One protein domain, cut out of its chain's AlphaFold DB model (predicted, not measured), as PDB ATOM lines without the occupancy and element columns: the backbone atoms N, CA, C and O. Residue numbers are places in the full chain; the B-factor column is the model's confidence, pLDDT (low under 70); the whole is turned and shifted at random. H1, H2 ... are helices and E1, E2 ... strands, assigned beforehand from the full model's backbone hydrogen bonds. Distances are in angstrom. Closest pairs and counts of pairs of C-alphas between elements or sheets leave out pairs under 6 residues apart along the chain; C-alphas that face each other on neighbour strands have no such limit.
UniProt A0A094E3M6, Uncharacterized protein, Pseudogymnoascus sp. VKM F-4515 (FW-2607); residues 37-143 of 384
ATOM      1  N   VAL A  37      -1.183 -17.116  12.677       54.09
ATOM      2  CA  VAL A  37      -0.295 -15.940  12.717       54.09
ATOM      3  C   VAL A  37       0.448 -15.790  11.419       54.09
ATOM      4  O   VAL A  37       0.882 -16.778  10.838       54.09
ATOM      5  N   GLY A  38       0.660 -14.542  10.997       54.75
ATOM      6  CA  GLY A  38       1.640 -14.227   9.957       54.75
ATOM      7  C   GLY A  38       1.158 -14.597   8.557       54.75
ATOM      8  O   GLY A  38       1.568 -13.956   7.592       54.75
ATOM      9  N   ALA A  39       0.195 -15.518   8.457       52.59
ATOM     10  CA  ALA A  39      -0.513 -15.939   7.256       52.59
ATOM     11  C   ALA A  39      -1.043 -14.764   6.410       52.59
ATOM     12  O   ALA A  39      -1.121 -14.878   5.190       52.59
ATOM     13  N   ASN A  40      -1.354 -13.621   7.040       53.00
ATOM     14  CA  ASN A  40      -1.735 -12.363   6.381       53.00
ATOM     15  C   ASN A  40      -0.872 -11.158   6.835       53.00
ATOM     16  O   ASN A  40      -1.331 -10.017   6.808       53.00
ATOM     17  N   GLY A  41       0.360 -11.392   7.295       59.09
ATOM     18  CA  GLY A  41       1.149 -10.418   8.064       59.09
ATOM     19  C   GLY A  41       0.803 -10.427   9.561       59.09
ATOM     20  O   GLY A  41       0.077 -11.312  10.015       59.09
ATOM     21  N   HIS A  42       1.345  -9.461  10.318       53.12
ATOM     22  CA  HIS A  42       1.338  -9.346  11.794       53.12
ATOM     23  C   HIS A  42      -0.062  -9.355  12.448       53.12
ATOM     24  O   HIS A  42      -0.569  -8.341  12.915       53.12
ATOM     25  N   SER A  43      -0.721 -10.505  12.458       58.28
ATOM     26  CA  SER A  43      -2.126 -10.636  12.827       58.28
ATOM     27  C   SER A  43      -2.408 -12.052  13.298       58.28
ATOM     28  O   SER A  43      -1.826 -12.996  12.765       58.28
ATOM     29  N   PHE A  44      -3.322 -12.197  14.259       56.38
ATOM     30  CA  PHE A  44      -3.865 -13.500  14.627       56.38
ATOM     31  C   PHE A  44      -5.100 -13.838  13.763       56.38
ATOM     32  O   PHE A  44      -6.020 -13.026  13.665       56.38
ATOM     33  N   THR A  45      -5.152 -15.020  13.140       58.53
ATOM     34  CA  THR A  45      -6.243 -15.488  12.264       58.53
ATOM     35  C   THR A  45      -6.776 -16.863  12.717       58.53
ATOM     36  O   THR A  45      -6.178 -17.882  12.404       58.53
ATOM     37  N   PRO A  46      -7.921 -16.955  13.411       53.00
ATOM     38  CA  PRO A  46      -8.716 -15.851  13.926       53.00
ATOM     39  C   PRO A  46      -8.069 -15.237  15.175       53.00
ATOM     40  O   PRO A  46      -7.309 -15.888  15.888       53.00
ATOM     41  N   ASN A  47      -8.414 -13.986  15.467       52.47
ATOM     42  CA  ASN A  47      -7.998 -13.280  16.683       52.47
ATOM     43  C   ASN A  47      -8.883 -13.628  17.904       52.47
ATOM     44  O   ASN A  47      -8.431 -13.559  19.045       52.47
ATOM     45  N   THR A  48     -10.128 -14.056  17.657       44.12
ATOM     46  CA  THR A  48     -11.098 -14.569  18.643       44.12
ATOM     47  C   THR A  48     -11.465 -16.006  18.296       44.12
ATOM     48  O   THR A  48     -11.852 -16.282  17.161       44.12
ATOM     49  N   ILE A  49     -11.302 -16.941  19.238       48.25
ATOM     50  CA  ILE A  49     -10.926 -18.303  18.841       48.25
ATOM     51  C   ILE A  49     -11.638 -19.383  19.660       48.25
ATOM     52  O   ILE A  49     -11.446 -19.510  20.866       48.25
ATOM     53  N   ILE A  50     -12.380 -20.231  18.943       43.69
ATOM     54  CA  ILE A  50     -12.540 -21.658  19.260       43.69
ATOM     55  C   ILE A  50     -11.904 -22.458  18.096       43.69
ATOM     56  O   ILE A  50     -12.555 -23.264  17.444       43.69
ATOM     57  N   ALA A  51     -10.616 -22.168  17.860       26.31
ATOM     58  CA  ALA A  51      -9.567 -22.944  17.173       26.31
ATOM     59  C   ALA A  51      -9.314 -23.006  15.624       26.31
ATOM     60  O   ALA A  51     -10.073 -23.683  14.936       26.31
ATOM     61  N   ASN A  52      -8.176 -22.453  15.097       24.97
ATOM     62  CA  ASN A  52      -6.987 -23.202  14.534       24.97
ATOM     63  C   ASN A  52      -5.678 -22.347  14.140       24.97
ATOM     64  O   ASN A  52      -5.862 -21.168  13.867       24.97
ATOM     65  N   VAL A  53      -4.386 -22.856  14.240       31.58
ATOM     66  CA  VAL A  53      -2.992 -22.160  14.302       31.58
ATOM     67  C   VAL A  53      -2.174 -22.193  13.016       31.58
ATOM     68  O   VAL A  53      -2.198 -23.196  12.319       31.58
ATOM     69  N   GLU A  54      -1.381 -21.110  12.887       29.47
ATOM     70  CA  GLU A  54      -0.028 -20.907  12.344       29.47
ATOM     71  C   GLU A  54       0.850 -19.965  13.268       29.47
ATOM     72  O   GLU A  54       0.283 -19.128  13.953       29.47
ATOM     73  N   GLU A  55       2.180 -20.167  13.387       38.06
ATOM     74  CA  GLU A  55       3.325 -19.319  13.882       38.06
ATOM     75  C   GLU A  55       3.291 -18.390  15.130       38.06
ATOM     76  O   GLU A  55       3.160 -17.187  14.984       38.06
ATOM     77  N   VAL A  56       3.632 -18.820  16.360       51.28
ATOM     78  CA  VAL A  56       3.652 -17.860  17.500       51.28
ATOM     79  C   VAL A  56       4.881 -17.913  18.413       51.28
ATOM     80  O   VAL A  56       5.170 -18.942  19.014       51.28
ATOM     81  N   VAL A  57       5.493 -16.740  18.633       62.53
ATOM     82  CA  VAL A  57       6.195 -16.396  19.885       62.53
ATOM     83  C   VAL A  57       5.136 -15.939  20.898       62.53
ATOM     84  O   VAL A  57       4.889 -14.739  21.038       62.53
ATOM     85  N   VAL A  58       4.417 -16.881  21.518       84.44
ATOM     86  CA  VAL A  58       3.344 -16.550  22.468       84.44
ATOM     87  C   VAL A  58       3.944 -16.203  23.819       84.44
ATOM     88  O   VAL A  58       4.658 -17.024  24.389       84.44
ATOM     89  N   ALA A  59       3.549 -15.074  24.394       90.25
ATOM     90  CA  ALA A  59       3.632 -14.835  25.830       90.25
ATOM     91  C   ALA A  59       2.228 -14.568  26.397       90.25
ATOM     92  O   ALA A  59       1.396 -13.918  25.751       90.25
ATOM     93  N   ARG A  60       1.940 -15.072  27.601       93.62
ATOM     94  CA  ARG A  60       0.706 -14.728  28.330       93.62
ATOM     95  C   ARG A  60       0.741 -13.245  28.722       93.62
ATOM     96  O   ARG A  60       1.757 -12.766  29.216       93.62
ATOM     97  N   ALA A  61      -0.383 -12.551  28.558       94.62
ATOM     98  CA  ALA A  61      -0.608 -11.193  29.053       94.62
ATOM     99  C   ALA A  61      -1.687 -11.182  30.145       94.62
ATOM    100  O   ALA A  61      -2.519 -12.088  30.234       94.62
ATOM    101  N   GLU A  62      -1.691 -10.132  30.960       95.69
ATOM    102  CA  GLU A  62      -2.780  -9.839  31.894       95.69
ATOM    103  C   GLU A  62      -3.832  -8.945  31.220       95.69
ATOM    104  O   GLU A  62      -3.521  -8.164  30.310       95.69
ATOM    105  N   TYR A  63      -5.089  -9.044  31.648       96.00
ATOM    106  CA  TYR A  63      -6.145  -8.185  31.119       96.00
ATOM    107  C   TYR A  63      -5.878  -6.713  31.459       96.00
ATOM    108  O   TYR A  63      -5.496  -6.384  32.581       96.00
ATOM    109  N   LYS A  64      -6.072  -5.820  30.482       95.44
ATOM    110  CA  LYS A  64      -5.700  -4.392  30.524       95.44
ATOM    111  C   LYS A  64      -4.187  -4.110  30.648       95.44
ATOM    112  O   LYS A  64      -3.805  -2.943  30.700       95.44
ATOM    113  N   TYR A  65      -3.327  -5.134  30.597       95.00
ATOM    114  CA  TYR A  65      -1.862  -5.009  30.500       95.00
ATOM    115  C   TYR A  65      -1.297  -5.830  29.317       95.00
ATOM    116  O   TYR A  65      -0.530  -6.776  29.515       95.00
ATOM    117  N   PRO A  66      -1.694  -5.516  28.070       94.00
ATOM    118  CA  PRO A  66      -1.155  -6.156  26.873       94.00
ATOM    119  C   PRO A  66       0.306  -5.770  26.621       94.00
ATOM    120  O   PRO A  66       0.771  -4.711  27.043       94.00
ATOM    121  N   CYS A  67       1.002  -6.617  25.859       94.19
ATOM    122  CA  CYS A  67       2.416  -6.474  25.485       94.19
ATOM    123  C   CYS A  67       3.430  -6.643  26.631       94.19
ATOM    124  O   CYS A  67       4.633  -6.496  26.413       94.19
ATOM    125  N   ILE A  68       2.955  -6.986  27.831       94.19
ATOM    126  CA  ILE A  68       3.751  -7.179  29.044       94.19
ATOM    127  C   ILE A  68       3.627  -8.652  29.473       94.19
ATOM    128  O   ILE A  68       2.498  -9.156  29.528       94.19
ATOM    129  N   PRO A  69       4.734  -9.338  29.822       94.56
ATOM    130  CA  PRO A  69       4.696 -10.686  30.379       94.56
ATOM    131  C   PRO A  69       3.819 -10.759  31.631       94.56
ATOM    132  O   PRO A  69       3.936  -9.923  32.534       94.56
ATOM    133  N   TYR A  70       2.960 -11.772  31.712       94.69
ATOM    134  CA  TYR A  70       2.017 -11.973  32.817       94.69
ATOM    135  C   TYR A  70       2.681 -11.899  34.205       94.69
ATOM    136  O   TYR A  70       2.137 -11.281  35.124       94.69
ATOM    137  N   GLU A  71       3.886 -12.454  34.329       93.69
ATOM    138  CA  GLU A  71       4.726 -12.506  35.532       93.69
ATOM    139  C   GLU A  71       5.091 -11.111  36.072       93.69
ATOM    140  O   GLU A  71       5.284 -10.935  37.273       93.69
ATOM    141  N   TYR A  72       5.150 -10.093  35.207       90.75
ATOM    142  CA  TYR A  72       5.565  -8.728  35.556       90.75
ATOM    143  C   TYR A  72       4.376  -7.863  36.005       90.75
ATOM    144  O   TYR A  72       4.552  -6.720  36.423       90.75
ATOM    145  N   THR A  73       3.156  -8.406  35.954       92.12
ATOM    146  CA  THR A  73       1.913  -7.691  36.296       92.12
ATOM    147  C   THR A  73       1.423  -7.964  37.724       92.12
ATOM    148  O   THR A  73       0.324  -7.549  38.097       92.12
ATOM    149  N   GLY A  74       2.192  -8.697  38.535       88.12
ATOM    150  CA  GLY A  74       1.878  -8.955  39.941       88.12
ATOM    151  C   GLY A  74       2.705 -10.079  40.561       88.12
ATOM    152  O   GLY A  74       3.221 -10.951  39.870       88.12
ATOM    153  N   LEU A  75       2.809 -10.071  41.892       88.38
ATOM    154  CA  LEU A  75       3.552 -11.086  42.644       88.38
ATOM    155  C   LEU A  75       2.927 -12.481  42.478       88.38
ATOM    156  O   LEU A  75       1.706 -12.621  42.473       88.38
ATOM    157  N   ASN A  76       3.778 -13.511  42.411       89.50
ATOM    158  CA  ASN A  76       3.405 -14.929  42.279       89.50
ATOM    159  C   ASN A  76       2.571 -15.280  41.030       89.50
ATOM    160  O   ASN A  76       1.938 -16.335  40.988       89.50
ATOM    161  N   LYS A  77       2.578 -14.426  40.002       91.19
ATOM    162  CA  LYS A  77       1.989 -14.743  38.700       91.19
ATOM    163  C   LYS A  77       2.936 -15.620  37.890       91.19
ATOM    164  O   LYS A  77       4.113 -15.305  37.758       91.19
ATOM    165  N   VAL A  78       2.394 -16.696  37.324       90.69
ATOM    166  CA  VAL A  78       3.082 -17.582  36.378       90.69
ATOM    167  C   VAL A  78       2.223 -17.679  35.124       90.69
ATOM    168  O   VAL A  78       1.031 -18.003  35.183       90.69
ATOM    169  N   GLY A  79       2.800 -17.309  33.992       90.19
ATOM    170  CA  GLY A  79       2.202 -17.419  32.678       90.19
ATOM    171  C   GLY A  79       2.792 -18.577  31.893       90.19
ATOM    172  O   GLY A  79       3.205 -19.597  32.442       90.19
ATOM    173  N   PHE A  80       2.776 -18.418  30.579       90.12
ATOM    174  CA  PHE A  80       3.422 -19.319  29.645       90.12
ATOM    175  C   PHE A  80       4.150 -18.487  28.594       90.12
ATOM    176  O   PHE A  80       3.721 -17.379  28.250       90.12
ATOM    177  N   TRP A  81       5.229 -19.058  28.073       89.12
ATOM    178  CA  TRP A  81       6.026 -18.506  26.993       89.12
ATOM    179  C   TRP A  81       6.447 -19.646  26.070       89.12
ATOM    180  O   TRP A  81       6.743 -20.739  26.551       89.12
ATOM    181  N   SER A  82       6.447 -19.411  24.762       83.81
ATOM    182  CA  SER A  82       6.847 -20.399  23.749       83.81
ATOM    183  C   SER A  82       8.332 -20.345  23.367       83.81
ATOM    184  O   SER A  82       8.714 -20.945  22.362       83.81
ATOM    185  N   ASP A  83       9.122 -19.552  24.097       80.81
ATOM    186  CA  ASP A  83      10.434 -19.037  23.693       80.81
ATOM    187  C   ASP A  83      10.409 -18.239  22.368       80.81
ATOM    188  O   ASP A  83       9.425 -18.213  21.618       80.81
ATOM    189  N   PHE A  84      11.515 -17.548  22.073       68.06
ATOM    190  CA  PHE A  84      11.715 -16.834  20.810       68.06
ATOM    191  C   PHE A  84      12.377 -17.753  19.768       68.06
ATOM    192  O   PHE A  84      13.601 -17.837  19.687       68.06
ATOM    193  N   ASN A  85      11.560 -18.433  18.957       64.44
ATOM    194  CA  ASN A  85      12.002 -19.304  17.859       64.44
ATOM    195  C   ASN A  85      11.658 -18.694  16.480       64.44
ATOM    196  O   ASN A  85      10.661 -19.091  15.873       64.44
ATOM    197  N   PRO A  86      12.440 -17.720  15.971       60.03
ATOM    198  CA  PRO A  86      12.172 -17.066  14.690       60.03
ATOM    199  C   PRO A  86      12.438 -18.021  13.519       60.03
ATOM    200  O   PRO A  86      13.514 -18.616  13.418       60.03
ATOM    201  N   VAL A  87      11.476 -18.146  12.601       56.47
ATOM    202  CA  VAL A  87      11.588 -19.048  11.448       56.47
ATOM    203  C   VAL A  87      11.856 -18.249  10.172       56.47
ATOM    204  O   VAL A  87      10.950 -17.758   9.509       56.47
ATOM    205  N   ASN A  88      13.125 -18.135   9.780       51.97
ATOM    206  CA  ASN A  88      13.518 -17.308   8.627       51.97
ATOM    207  C   ASN A  88      13.170 -17.924   7.249       51.97
ATOM    208  O   ASN A  88      13.496 -17.337   6.217       51.97
ATOM    209  N   VAL A  89      12.565 -19.118   7.212       46.06
ATOM    210  CA  VAL A  89      12.230 -19.881   5.996       46.06
ATOM    211  C   VAL A  89      10.960 -20.711   6.198       46.06
ATOM    212  O   VAL A  89      10.620 -21.075   7.319       46.06
ATOM    213  N   VAL A  90      10.294 -21.087   5.103       57.97
ATOM    214  CA  VAL A  90       9.168 -22.031   5.154       57.97
ATOM    215  C   VAL A  90       9.676 -23.433   5.501       57.97
ATOM    216  O   VAL A  90      10.301 -24.097   4.673       57.97
ATOM    217  N   LEU A  91       9.401 -23.896   6.722       57.25
ATOM    218  CA  LEU A  91       9.674 -25.268   7.150       57.25
ATOM    219  C   LEU A  91       8.444 -26.156   6.921       57.25
ATOM    220  O   LEU A  91       7.323 -25.751   7.208       57.25
ATOM    221  N   GLN A  92       8.655 -27.401   6.476       53.28
ATOM    222  CA  GLN A  92       7.578 -28.407   6.397       53.28
ATOM    223  C   GLN A  92       7.071 -28.851   7.780       53.28
ATOM    224  O   GLN A  92       5.959 -29.354   7.901       53.28
ATOM    225  N   GLN A  93       7.904 -28.694   8.811       61.56
ATOM    226  CA  GLN A  93       7.574 -28.922  10.216       61.56
ATOM    227  C   GLN A  93       8.126 -27.738  11.018       61.56
ATOM    228  O   GLN A  93       9.279 -27.771  11.450       61.56
ATOM    229  N   PRO A  94       7.363 -26.645  11.128       61.94
ATOM    230  CA  PRO A  94       7.793 -25.473  11.872       61.94
ATOM    231  C   PRO A  94       7.556 -25.657  13.385       61.94
ATOM    232  O   PRO A  94       6.871 -26.606  13.784       61.94
ATOM    233  N   PRO A  95       8.140 -24.788  14.237       62.00
ATOM    234  CA  PRO A  95       8.080 -24.924  15.688       62.00
ATOM    235  C   PRO A  95       6.646 -25.025  16.190       62.00
ATOM    236  O   PRO A  95       5.767 -24.298  15.728       62.00
ATOM    237  N   GLN A  96       6.423 -25.920  17.152       64.81
ATOM    238  CA  GLN A  96       5.116 -26.077  17.769       64.81
ATOM    239  C   GLN A  96       5.173 -25.811  19.261       64.81
ATOM    240  O   GLN A  96       6.057 -26.303  19.958       64.81
ATOM    241  N   PHE A  97       4.192 -25.059  19.744       72.31
ATOM    242  CA  PHE A  97       3.969 -24.825  21.165       72.31
ATOM    243  C   PHE A  97       2.653 -25.490  21.573       72.31
ATOM    244  O   PHE A  97       1.783 -25.730  20.739       72.31
ATOM    245  N   SER A  98       2.482 -25.887  22.827       69.81
ATOM    246  CA  SER A  98       1.221 -26.490  23.268       69.81
ATOM    247  C   SER A  98       0.978 -26.175  24.728       69.81
ATOM    248  O   SER A  98       1.859 -26.374  25.559       69.81
ATOM    249  N   ILE A  99      -0.227 -25.701  25.032       76.44
ATOM    250  CA  ILE A  99      -0.653 -25.360  26.388       76.44
ATOM    251  C   ILE A  99      -1.923 -26.127  26.737       76.44
ATOM    252  O   ILE A  99      -2.910 -26.120  25.999       76.44
ATOM    253  N   ALA A 100      -1.889 -26.809  27.880       76.12
ATOM    254  CA  ALA A 100      -3.069 -27.422  28.468       76.12
ATOM    255  C   ALA A 100      -3.904 -26.328  29.146       76.12
ATOM    256  O   ALA A 100      -3.444 -25.667  30.080       76.12
ATOM    257  N   ILE A 101      -5.120 -26.112  28.653       79.75
ATOM    258  CA  ILE A 101      -6.073 -25.159  29.215       79.75
ATOM    259  C   ILE A 101      -7.030 -25.928  30.126       79.75
ATOM    260  O   ILE A 101      -7.937 -26.625  29.664       79.75
ATOM    261  N   ASN A 102      -6.794 -25.780  31.429       78.06
ATOM    262  CA  ASN A 102      -7.520 -26.468  32.502       78.06
ATOM    263  C   ASN A 102      -8.644 -25.620  33.121       78.06
ATOM    264  O   ASN A 102      -9.308 -26.080  34.048       78.06
ATOM    265  N   ASP A 103      -8.832 -24.390  32.633       77.56
ATOM    266  CA  ASP A 103      -9.813 -23.430  33.136       77.56
ATOM    267  C   ASP A 103     -10.664 -22.836  31.998       77.56
ATOM    268  O   ASP A 103     -10.280 -22.810  30.824       77.56
ATOM    269  N   THR A 104     -11.844 -22.355  32.365       84.56
ATOM    270  CA  THR A 104     -12.751 -21.539  31.556       84.56
ATOM    271  C   THR A 104     -12.512 -20.033  31.694       84.56
ATOM    272  O   THR A 104     -13.140 -19.270  30.963       84.56
ATOM    273  N   GLU A 105     -11.639 -19.590  32.604       86.62
ATOM    274  CA  GLU A 105     -11.259 -18.180  32.723       86.62
ATOM    275  C   GLU A 105     -10.612 -17.619  31.432       86.62
ATOM    276  O   GLU A 105      -9.935 -18.357  30.704       86.62
ATOM    277  N   PRO A 106     -10.801 -16.316  31.131       91.75
ATOM    278  CA  PRO A 106     -10.173 -15.662  29.987       91.75
ATOM    279  C   PRO A 106      -8.651 -15.614  30.116       91.75
ATOM    280  O   PRO A 106      -8.107 -15.116  31.102       91.75
ATOM    281  N   ILE A 107      -7.953 -16.062  29.077       91.44
ATOM    282  CA  ILE A 107      -6.491 -16.041  29.008       91.44
ATOM    283  C   ILE A 107      -6.085 -15.182  27.816       91.44
ATOM    284  O   ILE A 107      -6.309 -15.556  26.666       91.44
ATOM    285  N   PHE A 108      -5.477 -14.033  28.099       94.12
ATOM    286  CA  PHE A 108      -4.927 -13.145  27.081       94.12
ATOM    287  C   PHE A 108      -3.485 -13.516  26.757       94.12
ATOM    288  O   PHE A 108      -2.722 -13.972  27.614       94.12
ATOM    289  N   PHE A 109      -3.102 -13.299  25.507       93.19
ATOM    290  CA  PHE A 109      -1.753 -13.552  25.027       93.19
ATOM    291  C   PHE A 109      -1.360 -12.561  23.933       93.19
ATOM    292  O   PHE A 109      -2.214 -11.912  23.326       93.19
ATOM    293  N   TYR A 110      -0.061 -12.432  23.695       92.44
ATOM    294  CA  TYR A 110       0.506 -11.534  22.695       92.44
ATOM    295  C   TYR A 110       1.713 -12.157  22.002       92.44
ATOM    296  O   TYR A 110       2.312 -13.110  22.503       92.44
ATOM    297  N   CYS A 111       2.068 -11.596  20.848       89.31
ATOM    298  CA  CYS A 111       3.341 -11.878  20.204       89.31
ATOM    299  C   CYS A 111       4.440 -10.995  20.803       89.31
ATOM    300  O   CYS A 111       4.366  -9.772  20.665       89.31
ATOM    301  N   SER A 112       5.460 -11.585  21.436       88.75
ATOM    302  CA  SER A 112       6.569 -10.806  22.023       88.75
ATOM    303  C   SER A 112       7.658 -10.402  21.018       88.75
ATOM    304  O   SER A 112       8.651  -9.789  21.402       88.75
ATOM    305  N   ALA A 113       7.476 -10.701  19.724       83.25
ATOM    306  CA  ALA A 113       8.372 -10.221  18.676       83.25
ATOM    307  C   ALA A 113       8.327  -8.678  18.573       83.25
ATOM    308  O   ALA A 113       7.227  -8.113  18.589       83.25
ATOM    309  N   PRO A 114       9.476  -7.984  18.425       82.88
ATOM    310  CA  PRO A 114       9.539  -6.521  18.412       82.88
ATOM    311  C   PRO A 114       8.565  -5.864  17.423       82.88
ATOM    312  O   PRO A 114       8.443  -6.291  16.276       82.88
ATOM    313  N   GLY A 115       7.856  -4.829  17.878       83.06
ATOM    314  CA  GLY A 115       6.823  -4.108  17.117       83.06
ATOM    315  C   GLY A 115       5.492  -4.860  16.944       83.06
ATOM    316  O   GLY A 115       4.453  -4.236  16.743       83.06
ATOM    317  N   SER A 116       5.463  -6.185  17.118       86.44
ATOM    318  CA  SER A 116       4.282  -7.000  16.811       86.44
ATOM    319  C   SER A 116       3.078  -6.686  17.714       86.44
ATOM    320  O   SER A 116       1.965  -6.493  17.231       86.44
ATOM    321  N   CYS A 117       3.275  -6.557  19.029       90.38
ATOM    322  CA  CYS A 117       2.159  -6.264  19.935       90.38
ATOM    323  C   CYS A 117       1.709  -4.788  19.931       90.38
ATOM    324  O   CYS A 117       0.511  -4.529  19.839       90.38
ATOM    325  N   THR A 118       2.636  -3.824  20.011       90.38
ATOM    326  CA  THR A 118       2.315  -2.383  20.119       90.38
ATOM    327  C   THR A 118       1.917  -1.759  18.790       90.38
ATOM    328  O   THR A 118       1.002  -0.942  18.752       90.38
ATOM    329  N   ASP A 119       2.590  -2.130  17.698       87.62
ATOM    330  CA  ASP A 119       2.461  -1.411  16.425       87.62
ATOM    331  C   ASP A 119       1.449  -2.091  15.498       87.62
ATOM    332  O   ASP A 119       0.901  -1.449  14.605       87.62
ATOM    333  N   GLN A 120       1.220  -3.394  15.697       85.50
ATOM    334  CA  GLN A 120       0.340  -4.229  14.872       85.50
ATOM    335  C   GLN A 120      -0.846  -4.809  15.662       85.50
ATOM    336  O   GLN A 120      -1.672  -5.521  15.097       85.50
ATOM    337  N   GLY A 121      -0.948  -4.521  16.967       88.44
ATOM    338  CA  GLY A 121      -2.042  -5.005  17.813       88.44
ATOM    339  C   GLY A 121      -2.091  -6.529  17.924       88.44
ATOM    340  O   GLY A 121      -3.169  -7.100  18.093       88.44
ATOM    341  N   MET A 122      -0.949  -7.212  17.779       88.31
ATOM    342  CA  MET A 122      -0.903  -8.666  17.682       88.31
ATOM    343  C   MET A 122      -1.086  -9.332  19.056       88.31
ATOM    344  O   MET A 122      -0.137  -9.762  19.722       88.31
ATOM    345  N   ILE A 123      -2.356  -9.423  19.449       92.38
ATOM    346  CA  ILE A 123      -2.872 -10.035  20.674       92.38
ATOM    347  C   ILE A 123      -4.013 -11.018  20.377       92.38
ATOM    348  O   ILE A 123      -4.698 -10.914  19.357       92.38
ATOM    349  N   GLY A 124      -4.267 -11.941  21.299       90.88
ATOM    350  CA  GLY A 124      -5.407 -12.850  21.232       90.88
ATOM    351  C   GLY A 124      -5.959 -13.203  22.609       90.88
ATOM    352  O   GLY A 124      -5.405 -12.829  23.648       90.88
ATOM    353  N   VAL A 125      -7.089 -13.915  22.610       91.75
ATOM    354  CA  VAL A 125      -7.774 -14.363  23.830       91.75
ATOM    355  C   VAL A 125      -8.318 -15.784  23.683       91.75
ATOM    356  O   VAL A 125      -8.926 -16.137  22.671       91.75
ATOM    357  N   ILE A 126      -8.120 -16.593  24.721       86.56
ATOM    358  CA  ILE A 126      -8.749 -17.903  24.924       86.56
ATOM    359  C   ILE A 126      -9.888 -17.712  25.934       86.56
ATOM    360  O   ILE A 126      -9.712 -16.993  26.913       86.56
ATOM    361  N   ASN A 127     -11.040 -18.351  25.706       87.38
ATOM    362  CA  ASN A 127     -12.228 -18.279  26.572       87.38
ATOM    363  C   ASN A 127     -12.659 -16.837  26.982       87.38
ATOM    364  O   ASN A 127     -12.854 -16.575  28.171       87.38
ATOM    365  N   PRO A 128     -12.823 -15.879  26.045       90.06
ATOM    366  CA  PRO A 128     -13.301 -14.537  26.390       90.06
ATOM    367  C   PRO A 128     -14.691 -14.579  27.042       90.06
ATOM    368  O   PRO A 128     -15.527 -15.422  26.707       90.06
ATOM    369  N   ASN A 129     -14.962 -13.627  27.935       91.62
ATOM    370  CA  ASN A 129     -16.259 -13.486  28.599       91.62
ATOM    371  C   ASN A 129     -16.831 -12.067  28.407       91.62
ATOM    372  O   ASN A 129     -16.228 -11.219  27.755       91.62
ATOM    373  N   THR A 130     -18.016 -11.791  28.957       91.88
ATOM    374  CA  THR A 130     -18.721 -10.511  28.753       91.88
ATOM    375  C   THR A 130     -18.053  -9.293  29.403       91.88
ATOM    376  O   THR A 130     -18.430  -8.170  29.077       91.88
ATOM    377  N   THR A 131     -17.096  -9.482  30.315       93.75
ATOM    378  CA  THR A 131     -16.365  -8.400  31.004       93.75
ATOM    379  C   THR A 131     -14.888  -8.317  30.601       93.75
ATOM    380  O   THR A 131     -14.254  -7.283  30.813       93.75
ATOM    381  N   HIS A 132     -14.362  -9.387  30.000       93.44
ATOM    382  CA  HIS A 132     -12.984  -9.569  29.554       93.44
ATOM    383  C   HIS A 132     -12.995  -9.941  28.067       93.44
ATOM    384  O   HIS A 132     -13.017 -11.121  27.705       93.44
ATOM    385  N   THR A 133     -13.023  -8.920  27.210       94.50
ATOM    386  CA  THR A 133     -13.127  -9.071  25.750       94.50
ATOM    387  C   THR A 133     -11.809  -8.757  25.050       94.50
ATOM    388  O   THR A 133     -10.964  -8.023  25.571       94.50
ATOM    389  N   LEU A 134     -11.645  -9.290  23.834       93.88
ATOM    390  CA  LEU A 134     -10.501  -8.963  22.983       93.88
ATOM    391  C   LEU A 134     -10.454  -7.469  22.646       93.88
ATOM    392  O   LEU A 134      -9.383  -6.881  22.695       93.88
ATOM    393  N   ASP A 135     -11.605  -6.854  22.359       95.06
ATOM    394  CA  ASP A 135     -11.693  -5.449  21.936       95.06
ATOM    395  C   ASP A 135     -11.125  -4.488  22.990       95.06
ATOM    396  O   ASP A 135     -10.416  -3.539  22.658       95.06
ATOM    397  N   VAL A 136     -11.384  -4.758  24.277       96.25
ATOM    398  CA  VAL A 136     -10.790  -3.979  25.373       96.25
ATOM    399  C   VAL A 136      -9.284  -4.215  25.426       96.25
ATOM    400  O   VAL A 136      -8.530  -3.250  25.489       96.25
ATOM    401  N   GLN A 137      -8.823  -5.466  25.347       96.19
ATOM    402  CA  GLN A 137      -7.385  -5.756  25.341       96.19
ATOM    403  C   GLN A 137      -6.671  -5.078  24.155       96.19
ATOM    404  O   GLN A 137      -5.563  -4.573  24.323       96.19
ATOM    405  N   LEU A 138      -7.315  -5.005  22.984       95.31
ATOM    406  CA  LEU A 138      -6.776  -4.385  21.771       95.31
ATOM    407  C   LEU A 138      -6.658  -2.865  21.921       95.31
ATOM    408  O   LEU A 138      -5.596  -2.309  21.657       95.31
ATOM    409  N   ALA A 139      -7.694  -2.207  22.449       95.56
ATOM    410  CA  ALA A 139      -7.666  -0.770  22.729       95.56
ATOM    411  C   ALA A 139      -6.585  -0.378  23.757       95.56
ATOM    412  O   ALA A 139      -6.047   0.731  23.714       95.56
ATOM    413  N   TYR A 140      -6.240  -1.281  24.684       95.81
ATOM    414  CA  TYR A 140      -5.084  -1.096  25.563       95.81
ATOM    415  C   TYR A 140      -3.754  -1.349  24.827       95.81
ATOM    416  O   TYR A 140      -2.801  -0.615  25.076       95.81
ATOM    417  N   ALA A 141      -3.684  -2.308  23.894       93.81
ATOM    418  CA  ALA A 141      -2.470  -2.637  23.136       93.81
ATOM    419  C   ALA A 141      -2.042  -1.496  22.201       93.81
ATOM    420  O   ALA A 141      -0.879  -1.101  22.220       93.81
ATOM    421  N   GLU A 142      -2.994  -0.873  21.496       92.00
ATOM    422  CA  GLU A 142      -2.786   0.353  20.698       92.00
ATOM    423  C   GLU A 142      -2.282   1.550  21.535       92.00
ATOM    424  O   GLU A 142      -1.783   2.555  21.009       92.00
ATOM    425  N   ASN A 143      -2.443   1.483  22.861       93.19
ATOM    426  CA  ASN A 143      -1.978   2.508  23.782       93.19
ATOM    427  C   ASN A 143      -0.703   2.130  24.556       93.19
ATOM    428  O   ASN A 143      -0.113   3.023  25.170       93.19
TER     429      ASN A 143
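What this domain is: This is residues 37 to 143 of the 384 residues of an uncharacterized protein of Pseudogymnoascus sp. VKM F-4515 (FW-2607) (UniProt A0A094E3M6). There is little regular structure: a small antiparallel sheet, E2 - E4 - E5, has H3 slanting over E4 and E5, amid long loops from which residues 88 to 93 stick out. The 107 printed residues, 41 in named elements of mixed class, run E1 E2 H1 E3 E4 H2 E5 H3; they are compact, radius of gyration of the C-alphas 13.3 A, spanning 39 by 29 by 27 A.

Where its parts are: E2 is residues 58 to 61, E4 107 to 111, E5 123 to 126. H3, 134 to 141, spans 10.2 A, ending at C-alpha 141 (-2.470, -2.637, 23.136). H1 is 70 to 73, H2 116 to 120. E1, 41 to 45, begins at (1.149, -10.418, 8.064); E3, 96 to 101, spans 16.0 A. E1 and E3 pair with no named strand.

How they stand to each other: Within hydrogen-bond range are N 59 and O 110, 3.0 A, between E2 and E4, and N 107 and O 126, 2.9 A, between E4 and E5. H3 has a height over the sheet of 9.2 A; its closest C-alphas with E5 are Val 125 and Leu 134, 6.1 A. H1 and H2 only graze the sheet. E1 and H2 come closest at C-alphas His 42 and Gln 120, 6.1 A. E3 is apart from E5. In H3 every O i to N i+4 pair is within range; in H2 0 of 1, and 0 of 2 O i to N i+3; H1 is too short.

The domain as a whole: The farthest C-alphas, Leu 75 and Gln 92, are 40.4 A apart. The printed part has no cut; links E1 to E2 and H1 to E3 are long. pLDDT is under 70 in residues 37 to 57, 84 to 96 and 98.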